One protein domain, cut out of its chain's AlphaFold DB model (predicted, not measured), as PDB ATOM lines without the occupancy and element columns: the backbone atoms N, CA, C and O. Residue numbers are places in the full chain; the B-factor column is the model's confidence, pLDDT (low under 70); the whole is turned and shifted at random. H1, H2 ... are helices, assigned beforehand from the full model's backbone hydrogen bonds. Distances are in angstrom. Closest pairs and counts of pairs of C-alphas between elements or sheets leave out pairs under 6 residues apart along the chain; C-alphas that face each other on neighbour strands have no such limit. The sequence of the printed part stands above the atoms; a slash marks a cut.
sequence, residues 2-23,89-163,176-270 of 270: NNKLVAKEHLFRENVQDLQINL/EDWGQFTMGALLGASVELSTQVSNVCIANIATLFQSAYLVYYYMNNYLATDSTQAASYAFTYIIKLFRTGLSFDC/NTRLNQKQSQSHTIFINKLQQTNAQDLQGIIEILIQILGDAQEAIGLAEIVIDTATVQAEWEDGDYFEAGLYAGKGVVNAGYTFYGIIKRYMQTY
ATOM      1  N   ASN A   2     123.903  34.870  50.618       62.03
ATOM      2  CA  ASN A   2     123.211  35.071  51.911       62.03
ATOM      3  C   ASN A   2     121.930  35.932  51.882       62.03
ATOM      4  O   ASN A   2     121.011  35.663  52.647       62.03
ATOM      5  N   ASN A   3     121.792  36.902  50.971       65.44
ATOM      6  CA  ASN A   3     120.643  37.829  51.013       65.44
ATOM      7  C   ASN A   3     119.294  37.183  50.639       65.44
ATOM      8  O   ASN A   3     118.248  37.663  51.061       65.44
ATOM      9  N   LYS A   4     119.292  36.071  49.885       63.09
ATOM     10  CA  LYS A   4     118.052  35.351  49.538       63.09
ATOM     11  C   LYS A   4     117.506  34.502  50.690       63.09
ATOM     12  O   LYS A   4     116.310  34.232  50.707       63.09
ATOM     13  N   LEU A   5     118.362  34.074  51.622       66.62
ATOM     14  CA  LEU A   5     117.936  33.270  52.770       66.62
ATOM     15  C   LEU A   5     117.250  34.156  53.820       66.62
ATOM     16  O   LEU A   5     116.156  33.836  54.269       66.62
ATOM     17  N   VAL A   6     117.840  35.323  54.099       73.88
ATOM     18  CA  VAL A   6     117.297  36.315  55.043       73.88
ATOM     19  C   VAL A   6     115.930  36.837  54.584       73.88
ATOM     20  O   VAL A   6     115.012  36.953  55.387       73.88
ATOM     21  N   ALA A   7     115.751  37.070  53.277       76.25
ATOM     22  CA  ALA A   7     114.465  37.503  52.726       76.25
ATOM     23  C   ALA A   7     113.354  36.445  52.881       76.25
ATOM     24  O   ALA A   7     112.207  36.794  53.145       76.25
ATOM     25  N   LYS A   8     113.679  35.149  52.756       72.69
ATOM     26  CA  LYS A   8     112.702  34.065  52.969       72.69
ATOM     27  C   LYS A   8     112.327  33.903  54.439       72.69
ATOM     28  O   LYS A   8     111.176  33.604  54.733       72.69
ATOM     29  N   GLU A   9     113.278  34.102  55.345       73.38
ATOM     30  CA  GLU A   9     113.022  34.017  56.782       73.38
ATOM     31  C   GLU A   9     112.139  35.173  57.270       73.38
ATOM     32  O   GLU A   9     111.236  34.955  58.075       73.38
ATOM     33  N   HIS A  10     112.333  36.379  56.724       81.19
ATOM     34  CA  HIS A  10     111.472  37.526  57.015       81.19
ATOM     35  C   HIS A  10     110.031  37.293  56.543       81.19
ATOM     36  O   HIS A  10     109.099  37.429  57.331       81.19
ATOM     37  N   LEU A  11     109.860  36.835  55.297       81.31
ATOM     38  CA  LEU A  11     108.540  36.559  54.721       81.31
ATOM     39  C   LEU A  11     107.789  35.454  55.487       81.31
ATOM     40  O   LEU A  11     106.570  35.487  55.624       81.31
ATOM     41  N   PHE A  12     108.520  34.459  55.998       76.06
ATOM     42  CA  PHE A  12     107.938  33.401  56.822       76.06
ATOM     43  C   PHE A  12     107.470  33.929  58.184       76.06
ATOM     44  O   PHE A  12     106.385  33.566  58.630       76.06
ATOM     45  N   ARG A  13     108.245  34.810  58.834       76.31
ATOM     46  CA  ARG A  13     107.843  35.422  60.113       76.31
ATOM     47  C   ARG A  13     106.612  36.313  59.968       76.31
ATOM     48  O   ARG A  13     105.734  36.227  60.822       76.31
ATOM     49  N   GLU A  14     106.525  37.096  58.893       81.88
ATOM     50  CA  GLU A  14     105.344  37.921  58.597       81.88
ATOM     51  C   GLU A  14     104.095  37.049  58.401       81.88
ATOM     52  O   GLU A  14     103.095  37.250  59.083       81.88
ATOM     53  N   ASN A  15     104.188  35.989  57.591       75.12
ATOM     54  CA  ASN A  15     103.061  35.074  57.377       75.12
ATOM     55  C   ASN A  15     102.608  34.361  58.664       75.12
ATOM     56  O   ASN A  15     101.414  34.132  58.852       75.12
ATOM     57  N   VAL A  16     103.540  34.000  59.555       67.31
ATOM     58  CA  VAL A  16     103.208  33.377  60.849       67.31
ATOM     59  C   VAL A  16     102.539  34.382  61.789       67.31
ATOM     60  O   VAL A  16     101.572  34.025  62.461       67.31
ATOM     61  N   GLN A  17     103.000  35.637  61.819       76.81
ATOM     62  CA  GLN A  17     102.351  36.690  62.605       76.81
ATOM     63  C   GLN A  17     100.928  36.972  62.117       76.81
ATOM     64  O   GLN A  17     100.016  37.028  62.943       76.81
ATOM     65  N   ASP A  18     100.712  37.058  60.806       80.56
ATOM     66  CA  ASP A  18      99.376  37.270  60.238       80.56
ATOM     67  C   ASP A  18      98.425  36.107  60.556       80.56
ATOM     68  O   ASP A  18      97.252  36.317  60.880       80.56
ATOM     69  N   LEU A  19      98.923  34.867  60.535       62.62
ATOM     70  CA  LEU A  19      98.149  33.691  60.939       62.62
ATOM     71  C   LEU A  19      97.780  33.726  62.427       62.62
ATOM     72  O   LEU A  19      96.633  33.448  62.777       62.62
ATOM     73  N   GLN A  20      98.719  34.114  63.295       63.53
ATOM     74  CA  GLN A  20      98.488  34.247  64.734       63.53
ATOM     75  C   GLN A  20      97.439  35.329  65.037       63.53
ATOM     76  O   GLN A  20      96.556  35.125  65.869       63.53
ATOM     77  N   ILE A  21      97.508  36.471  64.342       83.38
ATOM     78  CA  ILE A  21      96.548  37.573  64.487       83.38
ATOM     79  C   ILE A  21      95.151  37.125  64.045       83.38
ATOM     80  O   ILE A  21      94.179  37.355  64.766       83.38
ATOM     81  N   ASN A  22      95.043  36.430  62.910       77.12
ATOM     82  CA  ASN A  22      93.763  35.921  62.415       77.12
ATOM     83  C   ASN A  22      93.160  34.837  63.324       77.12
ATOM     84  O   ASN A  22      91.947  34.829  63.539       77.12
ATOM     85  N   LEU A  23      93.987  33.954  63.895       58.19
ATOM     86  CA  LEU A  23      93.546  32.952  64.871       58.19
ATOM     87  C   LEU A  23      93.049  33.596  66.165       58.19
ATOM     88  O   LEU A  23      91.973  33.246  66.642       58.19
ATOM     89  N   GLU A  89      69.680  16.881  53.290       93.69
ATOM     90  CA  GLU A  89      70.395  17.936  54.005       93.69
ATOM     91  C   GLU A  89      71.003  17.391  55.303       93.69
ATOM     92  O   GLU A  89      72.194  17.595  55.541       93.69
ATOM     93  N   ASP A  90      70.239  16.594  56.051       94.25
ATOM     94  CA  ASP A  90      70.674  15.937  57.291       94.25
ATOM     95  C   ASP A  90      71.871  15.008  57.052       94.25
ATOM     96  O   ASP A  90      72.888  15.077  57.743       94.25
ATOM     97  N   TRP A  91      71.820  14.198  55.989       96.12
ATOM     98  CA  TRP A  91      72.962  13.379  55.566       96.12
ATOM     99  C   TRP A  91      74.182  14.219  55.166       96.12
ATOM    100  O   TRP A  91      75.325  13.803  55.386       96.12
ATOM    101  N   GLY A  92      73.956  15.395  54.578       96.00
ATOM    102  CA  GLY A  92      75.008  16.355  54.254       96.00
ATOM    103  C   GLY A  92      75.695  16.900  55.506       96.00
ATOM    104  O   GLY A  92      76.929  16.905  55.572       96.00
ATOM    105  N   GLN A  93      74.912  17.292  56.514       95.62
ATOM    106  CA  GLN A  93      75.408  17.746  57.813       95.62
ATOM    107  C   GLN A  93      76.187  16.640  58.529       95.62
ATOM    108  O   GLN A  93      77.338  16.859  58.911       95.62
ATOM    109  N   PHE A  94      75.626  15.430  58.591       96.81
ATOM    110  CA  PHE A  94      76.297  14.255  59.146       96.81
ATOM    111  C   PHE A  94      77.633  13.966  58.462       96.81
ATOM    112  O   PHE A  94      78.653  13.768  59.119       96.81
ATOM    113  N   THR A  95      77.670  13.991  57.129       96.81
ATOM    114  CA  THR A  95      78.906  13.733  56.379       96.81
ATOM    115  C   THR A  95      79.969  14.795  56.664       96.81
ATOM    116  O   THR A  95      81.141  14.461  56.846       96.81
ATOM    117  N   MET A  96      79.583  16.072  56.722       96.12
ATOM    118  CA  MET A  96      80.510  17.161  57.037       96.12
ATOM    119  C   MET A  96      81.056  17.038  58.462       96.12
ATOM    120  O   MET A  96      82.268  17.154  58.663       96.12
ATOM    121  N   GLY A  97      80.177  16.740  59.422       95.25
ATOM    122  CA  GLY A  97      80.551  16.423  60.792       95.25
ATOM    123  C   GLY A  97      81.568  15.287  60.826       95.25
ATOM    124  O   GLY A  97      82.657  15.455  61.366       95.25
ATOM    125  N   ALA A  98      81.287  14.169  60.151       96.56
ATOM    126  CA  ALA A  98      82.173  13.006  60.113       96.56
ATOM    127  C   ALA A  98      83.552  13.314  59.528       96.56
ATOM    128  O   ALA A  98      84.569  12.894  60.082       96.56
ATOM    129  N   LEU A  99      83.625  14.093  58.450       96.00
ATOM    130  CA  LEU A  99      84.906  14.522  57.891       96.00
ATOM    131  C   LEU A  99      85.684  15.415  58.863       96.00
ATOM    132  O   LEU A  99      86.900  15.251  59.000       96.00
ATOM    133  N   LEU A 100      85.004  16.332  59.555       94.44
ATOM    134  CA  LEU A 100      85.629  17.195  60.554       94.44
ATOM    135  C   LEU A 100      86.118  16.388  61.761       94.44
ATOM    136  O   LEU A 100      87.281  16.514  62.139       94.44
ATOM    137  N   GLY A 101      85.274  15.521  62.319       93.12
ATOM    138  CA  GLY A 101      85.610  14.650  63.443       93.12
ATOM    139  C   GLY A 101      86.784  13.726  63.130       93.12
ATOM    140  O   GLY A 101      87.738  13.649  63.905       93.12
ATOM    141  N   ALA A 102      86.778  13.107  61.945       94.69
ATOM    142  CA  ALA A 102      87.899  12.304  61.470       94.69
ATOM    143  C   ALA A 102      89.173  13.145  61.303       94.69
ATOM    144  O   ALA A 102      90.257  12.694  61.664       94.69
ATOM    145  N   SER A 103      89.066  14.375  60.792       93.31
ATOM    146  CA  SER A 103      90.213  15.279  60.626       93.31
ATOM    147  C   SER A 103      90.817  15.703  61.967       93.31
ATOM    148  O   SER A 103      92.041  15.729  62.106       93.31
ATOM    149  N   VAL A 104      89.975  16.005  62.960       92.19
ATOM    150  CA  VAL A 104      90.411  16.333  64.325       92.19
ATOM    151  C   VAL A 104      91.115  15.132  64.948       92.19
ATOM    152  O   VAL A 104      92.232  15.283  65.437       92.19
ATOM    153  N   GLU A 105      90.540  13.934  64.860       92.75
ATOM    154  CA  GLU A 105      91.175  12.735  65.411       92.75
ATOM    155  C   GLU A 105      92.473  12.382  64.666       92.75
ATOM    156  O   GLU A 105      93.489  12.096  65.285       92.75
ATOM    157  N   LEU A 106      92.525  12.498  63.337       91.44
ATOM    158  CA  LEU A 106      93.769  12.299  62.584       91.44
ATOM    159  C   LEU A 106      94.860  13.301  62.983       91.44
ATOM    160  O   LEU A 106      96.047  12.965  62.948       91.44
ATOM    161  N   SER A 107      94.482  14.515  63.388       90.75
ATOM    162  CA  SER A 107      95.436  15.530  63.840       90.75
ATOM    163  C   SER A 107      96.128  15.160  65.158       90.75
ATOM    164  O   SER A 107      97.261  15.588  65.381       90.75
ATOM    165  N   THR A 108      95.522  14.307  65.992       90.00
ATOM    166  CA  THR A 108      96.172  13.768  67.203       90.00
ATOM    167  C   THR A 108      97.134  12.624  66.898       90.00
ATOM    168  O   THR A 108      97.989  12.296  67.717       90.00
ATOM    169  N   GLN A 109      97.057  12.057  65.692       87.44
ATOM    170  CA  GLN A 109      97.843  10.899  65.257       87.44
ATOM    171  C   GLN A 109      99.018  11.278  64.337       87.44
ATOM    172  O   GLN A 109      99.654  10.412  63.724       87.44
ATOM    173  N   VAL A 110      99.327  12.573  64.215       88.06
ATOM    174  CA  VAL A 110     100.462  13.055  63.414       88.06
ATOM    175  C   VAL A 110     101.800  12.625  64.021       88.06
ATOM    176  O   VAL A 110     101.959  12.490  65.230       88.06
ATOM    177  N   SER A 111     102.816  12.441  63.173       84.69
ATOM    178  CA  SER A 111     104.149  11.996  63.611       84.69
ATOM    179  C   SER A 111     104.878  13.006  64.502       84.69
ATOM    180  O   SER A 111     105.785  12.627  65.244       84.69
ATOM    181  N   ASN A 112     104.506  14.284  64.419       83.19
ATOM    182  CA  ASN A 112     105.070  15.335  65.249       83.19
ATOM    183  C   ASN A 112     104.391  15.332  66.625       83.19
ATOM    184  O   ASN A 112     103.262  15.794  66.763       83.19
ATOM    185  N   VAL A 113     105.117  14.856  67.640       83.31
ATOM    186  CA  VAL A 113     104.632  14.716  69.024       83.31
ATOM    187  C   VAL A 113     104.088  16.031  69.587       83.31
ATOM    188  O   VAL A 113     103.067  16.028  70.266       83.31
ATOM    189  N   CYS A 114     104.719  17.167  69.280       86.06
ATOM    190  CA  CYS A 114     104.272  18.464  69.782       86.06
ATOM    191  C   CYS A 114     102.906  18.850  69.188       86.06
ATOM    192  O   CYS A 114     101.994  19.211  69.928       86.06
ATOM    193  N   ILE A 115     102.734  18.716  67.866       86.62
ATOM    194  CA  ILE A 115     101.456  19.014  67.194       86.62
ATOM    195  C   ILE A 115     100.365  18.047  67.664       86.62
ATOM    196  O   ILE A 115      99.273  18.492  68.007       86.62
ATOM    197  N   ALA A 116     100.681  16.752  67.748       88.12
ATOM    198  CA  ALA A 116      99.770  15.728  68.250       88.12
ATOM    199  C   ALA A 116      99.298  16.031  69.682       88.12
ATOM    200  O   ALA A 116      98.104  15.975  69.968       88.12
ATOM    201  N   ASN A 117     100.217  16.417  70.574       87.12
ATOM    202  CA  ASN A 117      99.894  16.772  71.954       87.12
ATOM    203  C   ASN A 117      99.029  18.035  72.039       87.12
ATOM    204  O   ASN A 117      98.072  18.057  72.807       87.12
ATOM    205  N   ILE A 118      99.332  19.070  71.249       90.50
ATOM    206  CA  ILE A 118      98.515  20.290  71.185       90.50
ATOM    207  C   ILE A 118      97.101  19.955  70.699       90.50
ATOM    208  O   ILE A 118      96.129  20.339  71.346       90.50
ATOM    209  N   ALA A 119      96.978  19.203  69.603       90.69
ATOM    210  CA  ALA A 119      95.688  18.768  69.077       90.69
ATOM    211  C   ALA A 119      94.903  17.958  70.120       90.69
ATOM    212  O   ALA A 119      93.737  18.246  70.376       90.69
ATOM    213  N   THR A 120      95.572  17.022  70.797       89.62
ATOM    214  CA  THR A 120      94.971  16.198  71.855       89.62
ATOM    215  C   THR A 120      94.489  17.045  73.033       89.62
ATOM    216  O   THR A 120      93.407  16.792  73.560       89.62
ATOM    217  N   LEU A 121      95.255  18.063  73.445       91.19
ATOM    218  CA  LEU A 121      94.853  18.990  74.505       91.19
ATOM    219  C   LEU A 121      93.600  19.770  74.117       91.19
ATOM    220  O   LEU A 121      92.650  19.799  74.893       91.19
ATOM    221  N   PHE A 122      93.579  20.368  72.922       93.31
ATOM    222  CA  PHE A 122      92.424  21.136  72.455       93.31
ATOM    223  C   PHE A 122      91.181  20.266  72.293       93.31
ATOM    224  O   PHE A 122      90.109  20.648  72.753       93.31
ATOM    225  N   GLN A 123      91.328  19.080  71.704       92.31
ATOM    226  CA  GLN A 123      90.233  18.128  71.566       92.31
ATOM    227  C   GLN A 123      89.696  17.701  72.935       92.31
ATOM    228  O   GLN A 123      88.490  17.739  73.162       92.31
ATOM    229  N   SER A 124      90.578  17.341  73.874       91.62
ATOM    230  CA  SER A 124      90.158  16.925  75.216       91.62
ATOM    231  C   SER A 124      89.479  18.077  75.958       91.62
ATOM    232  O   SER A 124      88.442  17.870  76.572       91.62
ATOM    233  N   ALA A 125      90.009  19.299  75.862       93.19
ATOM    234  CA  ALA A 125      89.417  20.480  76.488       93.19
ATOM    235  C   ALA A 125      88.019  20.786  75.933       93.19
ATOM    236  O   ALA A 125      87.099  21.044  76.707       93.19
ATOM    237  N   TYR A 126      87.853  20.702  74.608       94.19
ATOM    238  CA  TYR A 126      86.552  20.845  73.959       94.19
ATOM    239  C   TYR A 126      85.555  19.797  74.461       94.19
ATOM    240  O   TYR A 126      84.443  20.148  74.840       94.19
ATOM    241  N   LEU A 127      85.959  18.527  74.536       92.75
ATOM    242  CA  LEU A 127      85.076  17.442  74.970       92.75
ATOM    243  C   LEU A 127      84.718  17.541  76.456       92.75
ATOM    244  O   LEU A 127      83.571  17.299  76.822       92.75
ATOM    245  N   VAL A 128      85.649  17.973  77.314       94.62
ATOM    246  CA  VAL A 128      85.333  18.300  78.714       94.62
ATOM    247  C   VAL A 128      84.277  19.396  78.780       94.62
ATOM    248  O   VAL A 128      83.290  19.234  79.492       94.62
ATOM    249  N   TYR A 129      84.465  20.491  78.037       95.31
ATOM    250  CA  TYR A 129      83.489  21.576  77.984       95.31
ATOM    251  C   TYR A 129      82.121  21.080  77.492       95.31
ATOM    252  O   TYR A 129      81.117  21.338  78.151       95.31
ATOM    253  N   TYR A 130      82.093  20.314  76.398       92.75
ATOM    254  CA  TYR A 130      80.879  19.760  75.805       92.75
ATOM    255  C   TYR A 130      80.079  18.916  76.801       92.75
ATOM    256  O   TYR A 130      78.924  19.220  77.099       92.75
ATOM    257  N   TYR A 131      80.705  17.884  77.377       91.06
ATOM    258  CA  TYR A 131      80.010  16.970  78.281       91.06
ATOM    259  C   TYR A 131      79.694  17.603  79.637       91.06
ATOM    260  O   TYR A 131      78.682  17.255  80.237       91.06
ATOM    261  N   MET A 132      80.501  18.557  80.112       93.56
ATOM    262  CA  MET A 132      80.163  19.314  81.319       93.56
ATOM    263  C   MET A 132      78.955  20.220  81.079       93.56
ATOM    264  O   MET A 132      78.072  20.291  81.925       93.56
ATOM    265  N   ASN A 133      78.875  20.874  79.920       93.00
ATOM    266  CA  ASN A 133      77.708  21.671  79.561       93.00
ATOM    267  C   ASN A 133      76.455  20.794  79.413       93.00
ATOM    268  O   ASN A 133      75.395  21.156  79.916       93.00
ATOM    269  N   ASN A 134      76.585  19.613  78.799       84.69
ATOM    270  CA  ASN A 134      75.490  18.646  78.718       84.69
ATOM    271  C   ASN A 134      75.058  18.161  80.115       84.69
ATOM    272  O   ASN A 134      73.868  18.112  80.415       84.69
ATOM    273  N   TYR A 135      76.009  17.897  81.017       89.69
ATOM    274  CA  TYR A 135      75.708  17.569  82.411       89.69
ATOM    275  C   TYR A 135      74.940  18.693  83.115       89.69
ATOM    276  O   TYR A 135      73.916  18.432  83.734       89.69
ATOM    277  N   LEU A 136      75.374  19.948  82.973       92.81
ATOM    278  CA  LEU A 136      74.681  21.093  83.570       92.81
ATOM    279  C   LEU A 136      73.264  21.291  83.010       92.81
ATOM    280  O   LEU A 136      72.402  21.803  83.721       92.81
ATOM    281  N   ALA A 137      73.022  20.897  81.758       91.00
ATOM    282  CA  ALA A 137      71.716  21.007  81.116       91.00
ATOM    283  C   ALA A 137      70.758  19.856  81.472       91.00
ATOM    284  O   ALA A 137      69.554  20.079  81.574       91.00
ATOM    285  N   THR A 138      71.272  18.636  81.639       85.75
ATOM    286  CA  THR A 138      70.453  17.411  81.759       85.75
ATOM    287  C   THR A 138      70.503  16.750  83.136       85.75
ATOM    288  O   THR A 138      69.717  15.845  83.399       85.75
ATOM    289  N   ASP A 139      71.444  17.152  83.994       86.94
ATOM    290  CA  ASP A 139      71.814  16.479  85.250       86.94
ATOM    291  C   ASP A 139      72.147  14.979  85.067       86.94
ATOM    292  O   ASP A 139      72.048  14.158  85.981       86.94
ATOM    293  N   SER A 140      72.560  14.592  83.853       80.25
ATOM    294  CA  SER A 140      72.869  13.204  83.513       80.25
ATOM    295  C   SER A 140      74.228  12.772  84.066       80.25
ATOM    296  O   SER A 140      75.286  13.241  83.634       80.25
ATOM    297  N   THR A 141      74.232  11.791  84.971       80.06
ATOM    298  CA  THR A 141      75.464  11.192  85.521       80.06
ATOM    299  C   THR A 141      76.370  10.600  84.436       80.06
ATOM    300  O   THR A 141      77.594  10.588  84.585       80.06
ATOM    301  N   GLN A 142      75.791  10.168  83.314       78.69
ATOM    302  CA  GLN A 142      76.522   9.675  82.150       78.69
ATOM    303  C   GLN A 142      77.372  10.785  81.520       78.69
ATOM    304  O   GLN A 142      78.569  10.580  81.308       78.69
ATOM    305  N   ALA A 143      76.809  11.980  81.319       79.69
ATOM    306  CA  ALA A 143      77.543  13.128  80.787       79.69
ATOM    307  C   ALA A 143      78.693  13.550  81.721       79.69
ATOM    308  O   ALA A 143      79.816  13.770  81.262       79.69
ATOM    309  N   ALA A 144      78.467  13.552  83.040       83.31
ATOM    310  CA  ALA A 144      79.531  13.804  84.016       83.31
ATOM    311  C   ALA A 144      80.669  12.769  83.918       83.31
ATOM    312  O   ALA A 144      81.851  13.118  83.971       83.31
ATOM    313  N   SER A 145      80.323  11.494  83.722       80.19
ATOM    314  CA  SER A 145      81.300  10.412  83.575       80.19
ATOM    315  C   SER A 145      82.136  10.547  82.294       80.19
ATOM    316  O   SER A 145      83.346  10.311  82.302       80.19
ATOM    317  N   TYR A 146      81.519  11.018  81.207       88.50
ATOM    318  CA  TYR A 146      82.195  11.280  79.939       88.50
ATOM    319  C   TYR A 146      83.151  12.460  80.073       88.50
ATOM    320  O   TYR A 146      84.327  12.338  79.722       88.50
ATOM    321  N   ALA A 147      82.699  13.560  80.684       87.69
ATOM    322  CA  ALA A 147      83.556  14.703  80.984       87.69
ATOM    323  C   ALA A 147      84.780  14.282  81.814       87.69
ATOM    324  O   ALA A 147      85.906  14.667  81.499       87.69
ATOM    325  N   PHE A 148      84.588  13.437  82.831       84.38
ATOM    326  CA  PHE A 148      85.678  12.944  83.669       84.38
ATOM    327  C   PHE A 148      86.721  12.125  82.888       84.38
ATOM    328  O   PHE A 148      87.924  12.326  83.081       84.38
ATOM    329  N   THR A 149      86.294  11.266  81.957       84.44
ATOM    330  CA  THR A 149      87.206  10.528  81.063       84.44
ATOM    331  C   THR A 149      88.109  11.481  80.273       84.44
ATOM    332  O   THR A 149      89.331  11.301  80.237       84.44
ATOM    333  N   TYR A 150      87.544  12.552  79.710       88.62
ATOM    334  CA  TYR A 150      88.322  13.544  78.964       88.62
ATOM    335  C   TYR A 150      89.187  14.439  79.860       88.62
ATOM    336  O   TYR A 150      90.273  14.836  79.439       88.62
ATOM    337  N   ILE A 151      88.789  14.687  81.114       87.00
ATOM    338  CA  ILE A 151      89.645  15.344  82.115       87.00
ATOM    339  C   ILE A 151      90.901  14.499  82.367       87.00
ATOM    340  O   ILE A 151      92.012  15.032  82.344       87.00
ATOM    341  N   ILE A 152      90.760  13.181  82.556       82.56
ATOM    342  CA  ILE A 152      91.909  12.278  82.741       82.56
ATOM    343  C   ILE A 152      92.834  12.324  81.521       82.56
ATOM    344  O   ILE A 152      94.053  12.447  81.687       82.56
ATOM    345  N   LYS A 153      92.277  12.259  80.304       85.38
ATOM    346  CA  LYS A 153      93.059  12.360  79.061       85.38
ATOM    347  C   LYS A 153      93.807  13.691  78.982       85.38
ATOM    348  O   LYS A 153      95.015  13.689  78.758       85.38
ATOM    349  N   LEU A 154      93.129  14.803  79.267       84.75
ATOM    350  CA  LEU A 154      93.716  16.141  79.282       84.75
ATOM    351  C   LEU A 154      94.889  16.244  80.264       84.75
ATOM    352  O   LEU A 154      95.961  16.716  79.885       84.75
ATOM    353  N   PHE A 155      94.727  15.762  81.499       83.38
ATOM    354  CA  PHE A 155      95.815  15.755  82.479       83.38
ATOM    355  C   PHE A 155      96.975  14.861  82.046       83.38
ATOM    356  O   PHE A 155      98.130  15.265  82.176       83.38
ATOM    357  N   ARG A 156      96.699  13.671  81.501       81.12
ATOM    358  CA  ARG A 156      97.750  12.769  81.016       81.12
ATOM    359  C   ARG A 156      98.571  13.437  79.917       81.12
ATOM    360  O   ARG A 156      99.794  13.460  80.028       81.12
ATOM    361  N   THR A 157      97.911  14.021  78.918       84.12
ATOM    362  CA  THR A 157      98.577  14.739  77.825       84.12
ATOM    363  C   THR A 157      99.335  15.960  78.334       84.12
ATOM    364  O   THR A 157     100.464  16.183  77.910       84.12
ATOM    365  N   GLY A 158      98.761  16.721  79.271       78.81
ATOM    366  CA  GLY A 158      99.414  17.884  79.876       78.81
ATOM    367  C   GLY A 158     100.681  17.519  80.655       78.81
ATOM    368  O   GLY A 158     101.689  18.211  80.549       78.81
ATOM    369  N   LEU A 159     100.667  16.401  81.386       78.50
ATOM    370  CA  LEU A 159     101.831  15.907  82.130       78.50
ATOM    371  C   LEU A 159     102.905  15.287  81.226       78.50
ATOM    372  O   LEU A 159     104.081  15.299  81.583       78.50
ATOM    373  N   SER A 160     102.520  14.745  80.068       78.31
ATOM    374  CA  SER A 160     103.449  14.230  79.055       78.31
ATOM    375  C   SER A 160     103.773  15.247  77.958       78.31
ATOM    376  O   SER A 160     104.331  14.871  76.925       78.31
ATOM    377  N   PHE A 161     103.394  16.515  78.140       81.56
ATOM    378  CA  PHE A 161     103.581  17.544  77.132       81.56
ATOM    379  C   PHE A 161     105.064  17.890  77.001       81.56
ATOM    380  O   PHE A 161     105.654  18.522  77.877       81.56
ATOM    381  N   ASP A 162     105.667  17.489  75.884       76.69
ATOM    382  CA  ASP A 162     107.052  17.807  75.558       76.69
ATOM    383  C   ASP A 162     107.152  18.355  74.127       76.69
ATOM    384  O   ASP A 162     106.889  17.655  73.148       76.69
ATOM    385  N   CYS A 163     107.534  19.629  74.019       80.38
ATOM    386  CA  CYS A 163     107.853  20.313  72.760       80.38
ATOM    387  C   CYS A 163     109.327  20.763  72.711       80.38
ATOM    388  O   CYS A 163     109.695  21.606  71.892       80.38
ATOM    389  N   ASN A 176     109.220   7.040  71.584       50.56
ATOM    390  CA  ASN A 176     108.203   6.114  72.101       50.56
ATOM    391  C   ASN A 176     108.777   5.041  73.046       50.56
ATOM    392  O   ASN A 176     108.118   4.632  73.996       50.56
ATOM    393  N   THR A 177     110.026   4.613  72.856       48.47
ATOM    394  CA  THR A 177     110.610   3.526  73.662       48.47
ATOM    395  C   THR A 177     111.008   3.970  75.075       48.47
ATOM    396  O   THR A 177     110.935   3.174  76.008       48.47
ATOM    397  N   ARG A 178     111.408   5.238  75.269       45.38
ATOM    398  CA  ARG A 178     111.846   5.749  76.586       45.38
ATOM    399  C   ARG A 178     110.702   6.293  77.444       45.38
ATOM    400  O   ARG A 178     110.774   6.183  78.668       45.38
ATOM    401  N   LEU A 179     109.657   6.853  76.833       49.97
ATOM    402  CA  LEU A 179     108.484   7.355  77.561       49.97
ATOM    403  C   LEU A 179     107.573   6.225  78.050       49.97
ATOM    404  O   LEU A 179     107.172   6.255  79.213       49.97
ATOM    405  N   ASN A 180     107.370   5.174  77.247       48.19
ATOM    406  CA  ASN A 180     106.560   4.017  77.651       48.19
ATOM    407  C   ASN A 180     107.147   3.282  78.874       48.19
ATOM    408  O   ASN A 180     106.402   2.837  79.746       48.19
ATOM    409  N   GLN A 181     108.478   3.233  79.017       45.81
ATOM    410  CA  GLN A 181     109.122   2.640  80.199       45.81
ATOM    411  C   GLN A 181     108.934   3.463  81.483       45.81
ATOM    412  O   GLN A 181     108.767   2.885  82.556       45.81
ATOM    413  N   LYS A 182     108.937   4.801  81.404       43.75
ATOM    414  CA  LYS A 182     108.731   5.659  82.586       43.75
ATOM    415  C   LYS A 182     107.258   5.785  82.981       43.75
ATOM    416  O   LYS A 182     106.961   5.846  84.172       43.75
ATOM    417  N   GLN A 183     106.333   5.780  82.019       48.56
ATOM    418  CA  GLN A 183     104.894   5.845  82.307       48.56
ATOM    419  C   GLN A 183     104.386   4.556  82.979       48.56
ATOM    420  O   GLN A 183     103.595   4.638  83.919       48.56
ATOM    421  N   SER A 184     104.918   3.387  82.594       47.84
ATOM    422  CA  SER A 184     104.590   2.093  83.218       47.84
ATOM    423  C   SER A 184     104.845   2.077  84.738       47.84
ATOM    424  O   SER A 184     104.016   1.574  85.494       47.84
ATOM    425  N   GLN A 185     105.924   2.717  85.212       44.19
ATOM    426  CA  GLN A 185     106.269   2.776  86.643       44.19
ATOM    427  C   GLN A 185     105.406   3.763  87.448       44.19
ATOM    428  O   GLN A 185     105.144   3.538  88.628       44.19
ATOM    429  N   SER A 186     104.936   4.851  86.828       43.19
ATOM    430  CA  SER A 186     104.046   5.817  87.491       43.19
ATOM    431  C   SER A 186     102.604   5.308  87.583       43.19
ATOM    432  O   SER A 186     101.894   5.635  88.536       43.19
ATOM    433  N   HIS A 187     102.163   4.497  86.616       44.12
ATOM    434  CA  HIS A 187     100.811   3.936  86.589       44.12
ATOM    435  C   HIS A 187     100.570   2.903  87.698       44.12
ATOM    436  O   HIS A 187      99.472   2.858  88.254       44.12
ATOM    437  N   THR A 188     101.590   2.139  88.103       43.88
ATOM    438  CA  THR A 188     101.469   1.161  89.201       43.88
ATOM    439  C   THR A 188     101.155   1.831  90.545       43.88
ATOM    440  O   THR A 188     100.479   1.255  91.391       43.88
ATOM    441  N   ILE A 189     101.609   3.073  90.744       46.03
ATOM    442  CA  ILE A 189     101.393   3.832  91.986       46.03
ATOM    443  C   ILE A 189      99.995   4.471  92.014       46.03
ATOM    444  O   ILE A 189      99.379   4.555  93.077       46.03
ATOM    445  N   PHE A 190      99.474   4.902  90.860       42.31
ATOM    446  CA  PHE A 190      98.162   5.548  90.760       42.31
ATOM    447  C   PHE A 190      96.999   4.548  90.879       42.31
ATOM    448  O   PHE A 190      96.024   4.828  91.576       42.31
ATOM    449  N   ILE A 191      97.130   3.352  90.292       47.41
ATOM    450  CA  ILE A 191      96.096   2.301  90.354       47.41
ATOM    451  C   ILE A 191      95.876   1.805  91.789       47.41
ATOM    452  O   ILE A 191      94.735   1.681  92.227       47.41
ATOM    453  N   ASN A 192      96.946   1.649  92.574       46.56
ATOM    454  CA  ASN A 192      96.838   1.242  93.980       46.56
ATOM    455  C   ASN A 192      96.097   2.263  94.868       46.56
ATOM    456  O   ASN A 192      95.668   1.917  95.965       46.56
ATOM    457  N   LYS A 193      95.933   3.518  94.419       42.03
ATOM    458  CA  LYS A 193      95.153   4.543  95.135       42.03
ATOM    459  C   LYS A 193      93.686   4.614  94.710       42.03
ATOM    460  O   LYS A 193      92.871   5.082  95.496       42.03
ATOM    461  N   LEU A 194      93.339   4.163  93.504       41.78
ATOM    462  CA  LEU A 194      91.962   4.215  92.990       41.78
ATOM    463  C   LEU A 194      91.085   3.047  93.464       41.78
ATOM    464  O   LEU A 194      89.873   3.218  93.553       41.78
ATOM    465  N   GLN A 195      91.690   1.927  93.876       45.81
ATOM    466  CA  GLN A 195      91.002   0.728  94.390       45.81
ATOM    467  C   GLN A 195      90.221   0.918  95.709       45.81
ATOM    468  O   GLN A 195      89.622  -0.031  96.208       45.81
ATOM    469  N   GLN A 196      90.210   2.116  96.306       44.38
ATOM    470  CA  GLN A 196      89.502   2.390  97.566       44.38
ATOM    471  C   GLN A 196      88.136   3.078  97.414       44.38
ATOM    472  O   GLN A 196      87.540   3.443  98.426       44.38
ATOM    473  N   THR A 197      87.603   3.241  96.199       38.97
ATOM    474  CA  THR A 197      86.339   3.976  96.003       38.97
ATOM    475  C   THR A 197      85.277   3.084  95.368       38.97
ATOM    476  O   THR A 197      85.491   2.526  94.300       38.97
ATOM    477  N   ASN A 198      84.129   2.944  96.035       46.78
ATOM    478  CA  ASN A 198      82.961   2.231  95.518       46.78
ATOM    479  C   ASN A 198      82.269   3.079  94.434       46.78
ATOM    480  O   ASN A 198      81.574   4.035  94.776       46.78
ATOM    481  N   ALA A 199      82.404   2.720  93.155       40.88
ATOM    482  CA  ALA A 199      81.522   3.198  92.084       40.88
ATOM    483  C   ALA A 199      81.280   2.078  91.057       40.88
ATOM    484  O   ALA A 199      82.179   1.684  90.317       40.88
ATOM    485  N   GLN A 200      80.063   1.531  91.038       43.62
ATOM    486  CA  GLN A 200      79.779   0.237  90.408       43.62
ATOM    487  C   GLN A 200      79.591   0.226  88.881       43.62
ATOM    488  O   GLN A 200      79.665  -0.866  88.336       43.62
ATOM    489  N   ASP A 201      79.463   1.349  88.163       55.03
ATOM    490  CA  ASP A 201      79.046   1.273  86.741       55.03
ATOM    491  C   ASP A 201      80.047   1.750  85.672       55.03
ATOM    492  O   ASP A 201      79.832   1.505  84.489       55.03
ATOM    493  N   LEU A 202      81.194   2.339  86.031       47.06
ATOM    494  CA  LEU A 202      82.220   2.711  85.030       47.06
ATOM    495  C   LEU A 202      83.645   2.336  85.445       47.06
ATOM    496  O   LEU A 202      84.448   1.921  84.610       47.06
ATOM    497  N   GLN A 203      83.951   2.394  86.746       49.38
ATOM    498  CA  GLN A 203      85.239   1.935  87.273       49.38
ATOM    499  C   GLN A 203      85.457   0.438  87.040       49.38
ATOM    500  O   GLN A 203      86.568   0.061  86.688       49.38
ATOM    501  N   GLY A 204      84.414  -0.394  87.137       49.75
ATOM    502  CA  GLY A 204      84.524  -1.831  86.860       49.75
ATOM    503  C   GLY A 204      84.894  -2.131  85.405       49.75
ATOM    504  O   GLY A 204      85.749  -2.974  85.144       49.75
ATOM    505  N   ILE A 205      84.323  -1.390  84.451       49.28
ATOM    506  CA  ILE A 205      84.669  -1.515  83.028       49.28
ATOM    507  C   ILE A 205      86.118  -1.065  82.811       49.28
ATOM    508  O   ILE A 205      86.891  -1.771  82.173       49.28
ATOM    509  N   ILE A 206      86.521   0.062  83.402       51.53
ATOM    510  CA  ILE A 206      87.886   0.586  83.278       51.53
ATOM    511  C   ILE A 206      88.918  -0.347  83.939       51.53
ATOM    512  O   ILE A 206      89.967  -0.586  83.350       51.53
ATOM    513  N   GLU A 207      88.645  -0.923  85.112       49.84
ATOM    514  CA  GLU A 207      89.549  -1.872  85.783       49.84
ATOM    515  C   GLU A 207      89.703  -3.183  85.006       49.84
ATOM    516  O   GLU A 207      90.828  -3.665  84.846       49.84
ATOM    517  N   ILE A 208      88.606  -3.729  84.473       50.16
ATOM    518  CA  ILE A 208      88.637  -4.922  83.616       50.16
ATOM    519  C   ILE A 208      89.423  -4.625  82.332       50.16
ATOM    520  O   ILE A 208      90.274  -5.419  81.931       50.16
ATOM    521  N   LEU A 209      89.210  -3.458  81.716       45.97
ATOM    522  CA  LEU A 209      89.949  -3.040  80.524       45.97
ATOM    523  C   LEU A 209      91.442  -2.840  80.820       45.97
ATOM    524  O   LEU A 209      92.278  -3.302  80.048       45.97
ATOM    525  N   ILE A 210      91.809  -2.231  81.949       53.00
ATOM    526  CA  ILE A 210      93.215  -2.046  82.339       53.00
ATOM    527  C   ILE A 210      93.903  -3.394  82.608       53.00
ATOM    528  O   ILE A 210      95.045  -3.582  82.183       53.00
ATOM    529  N   GLN A 211      93.228  -4.342  83.268       50.91
ATOM    530  CA  GLN A 211      93.780  -5.681  83.515       50.91
ATOM    531  C   GLN A 211      93.956  -6.501  82.230       50.91
ATOM    532  O   GLN A 211      94.927  -7.249  82.124       50.91
ATOM    533  N   ILE A 212      93.050  -6.362  81.257       48.69
ATOM    534  CA  ILE A 212      93.087  -7.125  80.000       48.69
ATOM    535  C   ILE A 212      94.058  -6.508  78.977       48.69
ATOM    536  O   ILE A 212      94.691  -7.242  78.221       48.69
ATOM    537  N   LEU A 213      94.203  -5.180  78.941       49.56
ATOM    538  CA  LEU A 213      94.954  -4.481  77.883       49.56
ATOM    539  C   LEU A 213      96.404  -4.160  78.263       49.56
ATOM    540  O   LEU A 213      97.239  -3.920  77.388       49.56
ATOM    541  N   GLY A 214      96.730  -4.168  79.558       55.03
ATOM    542  CA  GLY A 214      98.092  -3.969  80.062       55.03
ATOM    543  C   GLY A 214      98.616  -2.529  79.990       55.03
ATOM    544  O   GLY A 214      99.676  -2.251  80.549       55.03
ATOM    545  N   ASP A 215      97.889  -1.598  79.363       67.56
ATOM    546  CA  ASP A 215      98.239  -0.177  79.318       67.56
ATOM    547  C   ASP A 215      96.977   0.697  79.309       67.56
ATOM    548  O   ASP A 215      95.987   0.451  78.616       67.56
ATOM    549  N   ALA A 216      97.022   1.749  80.121       70.50
ATOM    550  CA  ALA A 216      95.926   2.688  80.287       70.50
ATOM    551  C   ALA A 216      95.596   3.446  78.991       70.50
ATOM    552  O   ALA A 216      94.524   4.030  78.893       70.50
ATOM    553  N   GLN A 217      96.511   3.496  78.012       75.81
ATOM    554  CA  GLN A 217      96.245   4.166  76.737       75.81
ATOM    555  C   GLN A 217      95.183   3.437  75.904       75.81
ATOM    556  O   GLN A 217      94.255   4.091  75.434       75.81
ATOM    557  N   GLU A 218      95.261   2.109  75.758       80.44
ATOM    558  CA  GLU A 218      94.230   1.378  75.006       80.44
ATOM    559  C   GLU A 218      92.909   1.304  75.774       80.44
ATOM    560  O   GLU A 218      91.848   1.366  75.159       80.44
ATOM    561  N   ALA A 219      92.953   1.244  77.110       76.88
ATOM    562  CA  ALA A 219      91.745   1.285  77.933       76.88
ATOM    563  C   ALA A 219      90.976   2.608  77.763       76.88
ATOM    564  O   ALA A 219      89.757   2.588  77.600       76.88
ATOM    565  N   ILE A 220      91.681   3.750  77.745       84.00
ATOM    566  CA  ILE A 220      91.070   5.057  77.451       84.00
ATOM    567  C   ILE A 220      90.541   5.082  76.013       84.00
ATOM    568  O   ILE A 220      89.415   5.516  75.809       84.00
ATOM    569  N   GLY A 221      91.300   4.567  75.039       86.19
ATOM    570  CA  GLY A 221      90.847   4.484  73.646       86.19
ATOM    571  C   GLY A 221      89.536   3.706  73.498       86.19
ATOM    572  O   GLY A 221      88.602   4.185  72.864       86.19
ATOM    573  N   LEU A 222      89.406   2.550  74.157       86.50
ATOM    574  CA  LEU A 222      88.161   1.772  74.149       86.50
ATOM    575  C   LEU A 222      87.011   2.481  74.870       86.50
ATOM    576  O   LEU A 222      85.885   2.448  74.379       86.50
ATOM    577  N   ALA A 223      87.281   3.139  76.001       86.69
ATOM    578  CA  ALA A 223      86.273   3.951  76.679       86.69
ATOM    579  C   ALA A 223      85.766   5.074  75.760       86.69
ATOM    580  O   ALA A 223      84.562   5.277  75.648       86.69
ATOM    581  N   GLU A 224      86.662   5.748  75.038       88.50
ATOM    582  CA  GLU A 224      86.296   6.777  74.064       88.50
ATOM    583  C   GLU A 224      85.456   6.226  72.910       88.50
ATOM    584  O   GLU A 224      84.506   6.885  72.518       88.50
ATOM    585  N   ILE A 225      85.731   5.017  72.409       90.81
ATOM    586  CA  ILE A 225      84.894   4.386  71.371       90.81
ATOM    587  C   ILE A 225      83.463   4.172  71.876       90.81
ATOM    588  O   ILE A 225      82.506   4.428  71.144       90.81
ATOM    589  N   VAL A 226      83.305   3.715  73.122       88.31
ATOM    590  CA  VAL A 226      81.980   3.529  73.735       88.31
ATOM    591  C   VAL A 226      81.269   4.872  73.889       88.31
ATOM    592  O   VAL A 226      80.102   4.985  73.525       88.31
ATOM    593  N   ILE A 227      81.979   5.893  74.379       90.12
ATOM    594  CA  ILE A 227      81.449   7.253  74.537       90.12
ATOM    595  C   ILE A 227      81.024   7.832  73.184       90.12
ATOM    596  O   ILE A 227      79.915   8.346  73.065       90.12
ATOM    597  N   ASP A 228      81.874   7.722  72.164       91.94
ATOM    598  CA  ASP A 228      81.600   8.229  70.820       91.94
ATOM    599  C   ASP A 228      80.386   7.522  70.222       91.94
ATOM    600  O   ASP A 228      79.486   8.186  69.730       91.94
ATOM    601  N   THR A 229      80.300   6.194  70.341       91.56
ATOM    602  CA  THR A 229      79.152   5.420  69.838       91.56
ATOM    603  C   THR A 229      77.848   5.834  70.521       91.56
ATOM    604  O   THR A 229      76.845   6.051  69.844       91.56
ATOM    605  N   ALA A 230      77.863   5.981  71.849       88.25
ATOM    606  CA  ALA A 230      76.696   6.429  72.603       88.25
ATOM    607  C   ALA A 230      76.295   7.865  72.230       88.25
ATOM    608  O   ALA A 230      75.110   8.160  72.110       88.25
ATOM    609  N   THR A 231      77.277   8.740  72.002       88.81
ATOM    610  CA  THR A 231      77.029  10.131  71.605       88.81
ATOM    611  C   THR A 231      76.459  10.200  70.190       88.81
ATOM    612  O   THR A 231      75.473  10.887  69.984       88.81
ATOM    613  N   VAL A 232      76.981   9.425  69.230       93.75
ATOM    614  CA  VAL A 232      76.409   9.348  67.870       93.75
ATOM    615  C   VAL A 232      74.931   8.990  67.916       93.75
ATOM    616  O   VAL A 232      74.139   9.617  67.222       93.75
ATOM    617  N   GLN A 233      74.563   7.990  68.721       91.25
ATOM    618  CA  GLN A 233      73.168   7.582  68.841       91.25
ATOM    619  C   GLN A 233      72.306   8.691  69.456       91.25
ATOM    620  O   GLN A 233      71.260   9.001  68.898       91.25
ATOM    621  N   ALA A 234      72.757   9.299  70.557       84.19
ATOM    622  CA  ALA A 234      72.018  10.363  71.233       84.19
ATOM    623  C   ALA A 234      71.801  11.583  70.322       84.19
ATOM    624  O   ALA A 234      70.666  11.992  70.111       84.19
ATOM    625  N   GLU A 235      72.863  12.102  69.700       89.38
ATOM    626  CA  GLU A 235      72.766  13.274  68.818       89.38
ATOM    627  C   GLU A 235      71.938  12.972  67.558       89.38
ATOM    628  O   GLU A 235      71.217  13.829  67.053       89.38
ATOM    629  N   TRP A 236      71.989  11.734  67.051       91.44
ATOM    630  CA  TRP A 236      71.155  11.314  65.924       91.44
ATOM    631  C   TRP A 236      69.666  11.278  66.287       91.44
ATOM    632  O   TRP A 236      68.829  11.680  65.479       91.44
ATOM    633  N   GLU A 237      69.332  10.781  67.480       88.75
ATOM    634  CA  GLU A 237      67.960  10.759  68.003       88.75
ATOM    635  C   GLU A 237      67.439  12.177  68.293       88.75
ATOM    636  O   GLU A 237      66.267  12.451  68.034       88.75
ATOM    637  N   ASP A 238      68.317  13.089  68.718       87.38
ATOM    638  CA  ASP A 238      68.011  14.506  68.965       87.38
ATOM    639  C   ASP A 238      67.928  15.354  67.676       87.38
ATOM    640  O   ASP A 238      67.554  16.530  67.721       87.38
ATOM    641  N   GLY A 239      68.247  14.772  66.514       88.88
ATOM    642  CA  GLY A 239      68.247  15.459  65.220       88.88
ATOM    643  C   GLY A 239      69.448  16.386  65.001       88.88
ATOM    644  O   GLY A 239      69.452  17.164  64.046       88.88
ATOM    645  N   ASP A 240      70.474  16.304  65.850       92.19
ATOM    646  CA  ASP A 240      71.723  17.049  65.705       92.19
ATOM    647  C   ASP A 240      72.715  16.276  64.817       92.19
ATOM    648  O   ASP A 240      73.710  15.682  65.244       92.19
ATOM    649  N   TYR A 241      72.387  16.211  63.524       92.81
ATOM    650  CA  TYR A 241      73.092  15.351  62.577       92.81
ATOM    651  C   TYR A 241      74.557  15.742  62.374       92.81
ATOM    652  O   TYR A 241      75.379  14.861  62.108       92.81
ATOM    653  N   PHE A 242      74.912  17.026  62.495       94.81
ATOM    654  CA  PHE A 242      76.304  17.466  62.378       94.81
ATOM    655  C   PHE A 242      77.152  16.916  63.528       94.81
ATOM    656  O   PHE A 242      78.190  16.297  63.277       94.81
ATOM    657  N   GLU A 243      76.691  17.075  64.766       93.06
ATOM    658  CA  GLU A 243      77.325  16.551  65.971       93.06
ATOM    659  C   GLU A 243      77.395  15.018  65.924       93.06
ATOM    660  O   GLU A 243      78.480  14.452  66.093       93.06
ATOM    661  N   ALA A 244      76.298  14.336  65.567       95.25
ATOM    662  CA  ALA A 244      76.295  12.886  65.354       95.25
ATOM    663  C   ALA A 244      77.369  12.461  64.335       95.25
ATOM    664  O   ALA A 244      78.121  11.507  64.553       95.25
ATOM    665  N   GLY A 245      77.498  13.213  63.241       95.88
ATOM    666  CA  GLY A 245      78.563  13.045  62.263       95.88
ATOM    667  C   GLY A 245      79.946  13.204  62.886       95.88
ATOM    668  O   GLY A 245      80.801  12.333  62.728       95.88
ATOM    669  N   LEU A 246      80.173  14.295  63.618       96.19
ATOM    670  CA  LEU A 246      81.443  14.622  64.266       96.19
ATOM    671  C   LEU A 246      81.932  13.490  65.172       96.19
ATOM    672  O   LEU A 246      83.081  13.052  65.042       96.19
ATOM    673  N   TYR A 247      81.060  12.961  66.027       95.69
ATOM    674  CA  TYR A 247      81.402  11.837  66.898       95.69
ATOM    675  C   TYR A 247      81.597  10.529  66.125       95.69
ATOM    676  O   TYR A 247      82.493   9.760  66.471       95.69
ATOM    677  N   ALA A 248      80.864  10.298  65.031       97.25
ATOM    678  CA  ALA A 248      81.054   9.115  64.191       97.25
ATOM    679  C   ALA A 248      82.425   9.130  63.499       97.25
ATOM    680  O   ALA A 248      83.169   8.147  63.543       97.25
ATOM    681  N   GLY A 249      82.797  10.264  62.903       94.69
ATOM    682  CA  GLY A 249      84.093  10.450  62.256       94.69
ATOM    683  C   GLY A 249      85.263  10.295  63.223       94.69
ATOM    684  O   GLY A 249      86.211   9.557  62.940       94.69
ATOM    685  N   LYS A 250      85.170  10.945  64.391       95.00
ATOM    686  CA  LYS A 250      86.137  10.792  65.485       95.00
ATOM    687  C   LYS A 250      86.232   9.331  65.933       95.00
ATOM    688  O   LYS A 250      87.327   8.768  65.964       95.00
ATOM    689  N   GLY A 251      85.091   8.710  66.227       93.94
ATOM    690  CA  GLY A 251      84.999   7.354  66.762       93.94
ATOM    691  C   GLY A 251      85.598   6.302  65.831       93.94
ATOM    692  O   GLY A 251      86.352   5.445  66.287       93.94
ATOM    693  N   VAL A 252      85.349   6.394  64.519       95.56
ATOM    694  CA  VAL A 252      85.914   5.462  63.525       95.56
ATOM    695  C   VAL A 252      87.438   5.555  63.468       95.56
ATOM    696  O   VAL A 252      88.119   4.525  63.459       95.56
ATOM    697  N   VAL A 253      87.993   6.771  63.445       94.38
ATOM    698  CA  VAL A 253      89.450   6.958  63.421       94.38
ATOM    699  C   VAL A 253      90.062   6.448  64.725       94.38
ATOM    700  O   VAL A 253      90.985   5.632  64.683       94.38
ATOM    701  N   ASN A 254      89.513   6.845  65.875       92.44
ATOM    702  CA  ASN A 254      89.994   6.413  67.184       92.44
ATOM    703  C   ASN A 254      89.949   4.881  67.337       92.44
ATOM    704  O   ASN A 254      90.924   4.265  67.776       92.44
ATOM    705  N   ALA A 255      88.865   4.240  66.887       92.75
ATOM    706  CA  ALA A 255      88.750   2.786  66.856       92.75
ATOM    707  C   ALA A 255      89.848   2.148  66.002       92.75
ATOM    708  O   ALA A 255      90.545   1.246  66.469       92.75
ATOM    709  N   GLY A 256      90.062   2.646  64.781       92.56
ATOM    710  CA  GLY A 256      91.106   2.148  63.888       92.56
ATOM    711  C   GLY A 256      92.500   2.186  64.521       92.56
ATOM    712  O   GLY A 256      93.222   1.185  64.487       92.56
ATOM    713  N   TYR A 257      92.867   3.303  65.155       90.88
ATOM    714  CA  TYR A 257      94.164   3.443  65.827       90.88
ATOM    715  C   TYR A 257      94.271   2.603  67.103       90.88
ATOM    716  O   TYR A 257      95.312   1.979  67.328       90.88
ATOM    717  N   THR A 258      93.204   2.533  67.901       89.19
ATOM    718  CA  THR A 258      93.159   1.717  69.122       89.19
ATOM    719  C   THR A 258      93.343   0.237  68.788       89.19
ATOM    720  O   THR A 258      94.243  -0.410  69.323       89.19
ATOM    721  N   PHE A 259      92.576  -0.297  67.831       90.50
ATOM    722  CA  PHE A 259      92.713  -1.693  67.407       90.50
ATOM    723  C   PHE A 259      94.064  -1.974  66.749       90.50
ATOM    724  O   PHE A 259      94.674  -3.006  67.033       90.50
ATOM    725  N   TYR A 260      94.582  -1.056  65.925       89.75
ATOM    726  CA  TYR A 260      95.926  -1.188  65.363       89.75
ATOM    727  C   TYR A 260      96.998  -1.296  66.460       89.75
ATOM    728  O   TYR A 260      97.892  -2.138  66.360       89.75
ATOM    729  N   GLY A 261      96.896  -0.487  67.521       84.88
ATOM    730  CA  GLY A 261      97.788  -0.544  68.682       84.88
ATOM    731  C   GLY A 261      97.744  -1.897  69.396       84.88
ATOM    732  O   GLY A 261      98.794  -2.516  69.597       84.88
ATOM    733  N   ILE A 262      96.536  -2.392  69.683       84.44
ATOM    734  CA  ILE A 262      96.309  -3.699  70.323       84.44
ATOM    735  C   ILE A 262      96.913  -4.830  69.477       84.44
ATOM    736  O   ILE A 262      97.697  -5.636  69.984       84.44
ATOM    737  N   ILE A 263      96.603  -4.870  68.175       85.56
ATOM    738  CA  ILE A 263      97.096  -5.905  67.252       85.56
ATOM    739  C   ILE A 263      98.623  -5.863  67.163       85.56
ATOM    740  O   ILE A 263      99.280  -6.897  67.276       85.56
ATOM    741  N   LYS A 264      99.208  -4.671  66.994       86.38
ATOM    742  CA  LYS A 264     100.662  -4.510  66.896       86.38
ATOM    743  C   LYS A 264     101.369  -5.010  68.157       86.38
ATOM    744  O   LYS A 264     102.397  -5.672  68.040       86.38
ATOM    745  N   ARG A 265     100.833  -4.715  69.347       80.94
ATOM    746  CA  ARG A 265     101.392  -5.195  70.620       80.94
ATOM    747  C   ARG A 265     101.304  -6.715  70.735       80.94
ATOM    748  O   ARG A 265     102.284  -7.354  71.112       80.94
ATOM    749  N   TYR A 266     100.159  -7.286  70.368       83.19
ATOM    750  CA  TYR A 266      99.975  -8.734  70.337       83.19
ATOM    751  C   TYR A 266     101.020  -9.408  69.431       83.19
ATOM    752  O   TYR A 266     101.727 -10.303  69.879       83.19
ATOM    753  N   MET A 267     101.220  -8.897  68.212       86.94
ATOM    754  CA  MET A 267     102.223  -9.404  67.260       86.94
ATOM    755  C   MET A 267     103.687  -9.231  67.694       86.94
ATOM    756  O   MET A 267     104.561  -9.851  67.109       86.94
ATOM    757  N   GLN A 268     103.995  -8.336  68.635       83.50
ATOM    758  CA  GLN A 268     105.363  -8.164  69.153       83.50
ATOM    759  C   GLN A 268     105.665  -9.082  70.340       83.50
ATOM    760  O   GLN A 268     106.827  -9.253  70.703       83.50
ATOM    761  N   THR A 269     104.620  -9.616  70.970       78.62
ATOM    762  CA  THR A 269     104.724 -10.458  72.166       78.62
ATOM    763  C   THR A 269     104.850 -11.943  71.798       78.62
ATOM    764  O   THR A 269     105.369 -12.722  72.597       78.62
ATOM    765  N   TYR A 270     104.415 -12.317  70.591       66.69
ATOM    766  CA  TYR A 270     104.433 -13.670  70.022       66.69
ATOM    767  C   TYR A 270     105.239 -13.708  68.724       66.69
ATOM    768  O   TYR A 270     105.896 -14.744  68.482       66.69
TER     769      TYR A 270
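This is residues 2 to 23, 89 to 163 and 176 to 270 of the 270 residues of an uncharacterized protein of Oxytricha trifallax (UniProt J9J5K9). Five helices form a loosely closed ring: H8, the longest, has H2 along one side and H7 along the other, H4 follows H7, H3 folds back beside H4, and H3 meets H2 again near the tight link between them. Short H6 packs on the first part of H7, while H1 stands free of this body. The printed part has 192 residues with eight named helices, H1 to H8 in order, and no named strand; its class is all helix. It is only just loose, close to compact, with a radius of gyration of the C-alphas of 19.7 A, and spans 67 by 48 by 34 A.

Find C-alpha 241 at (73.092, 15.351, 62.577); from there H8 runs through residues 241 to 269, 41.9 A, to C-alpha 269 at (104.724, -10.458, 72.166). Before it comes H7, residues 216 to 237, 31.6 A. H2 spans residues 89 to 108, 29.3 A. H3 holds residues 113 to 138, 36.6 A, and H4 residues 141 to 159, 27.0 A. H5 is residues 176 to 194, with a kink of 33 degrees near residue 186, and H6 is residues 203 to 213. H1, residues 3 to 23, 30.8 A, begins at C-alpha 3, (120.643, 37.829, 51.013).

Start with H8, which touches H7 in a helical hairpin, opposite ways at a shallow tilt of 24 degrees; the C-alphas of Val 232 and Ala 244 are closest, 4.3 A. H8 touches H2 with its residues 241 to 254 alone, the same way at 38 degrees, only just steep; closest are C-alphas 98 and 249, 3.8 A. H7 is the hub, touching three helices. With residues 220 to 227 alone it touches H4, closest at C-alphas 146 and 227, 6.8 A. With residues 216 to 223 alone it touches H6, closest at C-alphas 209 and 219, 5.4 A. H3 and H4 form another helical hairpin at a shallow tilt of 22 degrees, with C-alphas 128 and 147 closest, 4.6 A. H3 touches H2 with residues 115 to 123 alone, closest at C-alphas 108 and 116, 4.2 A. H5 touches no helix; it is only just apart from H7, at 8.1 A. In H1, H2, H3, H4, H6, H7 and H8 every O i to N i+4 pair is within hydrogen-bond range; in H5, 8 of 15 are.

The farthest C-alphas, those of Asn 3 and Asn 198, are 68.3 A apart. Without free residues 2 to 23, the body spans 50 by 39 by 33 A. Residues 24 to 88 and 164 to 175 are not printed; the gaps between C-alphas are 29.7 A and 14.2 A. Of the links that are printed whole, none is long. Mean pLDDT of the printed part is 78.2; residues 176 to 215 are among the 49 under 70.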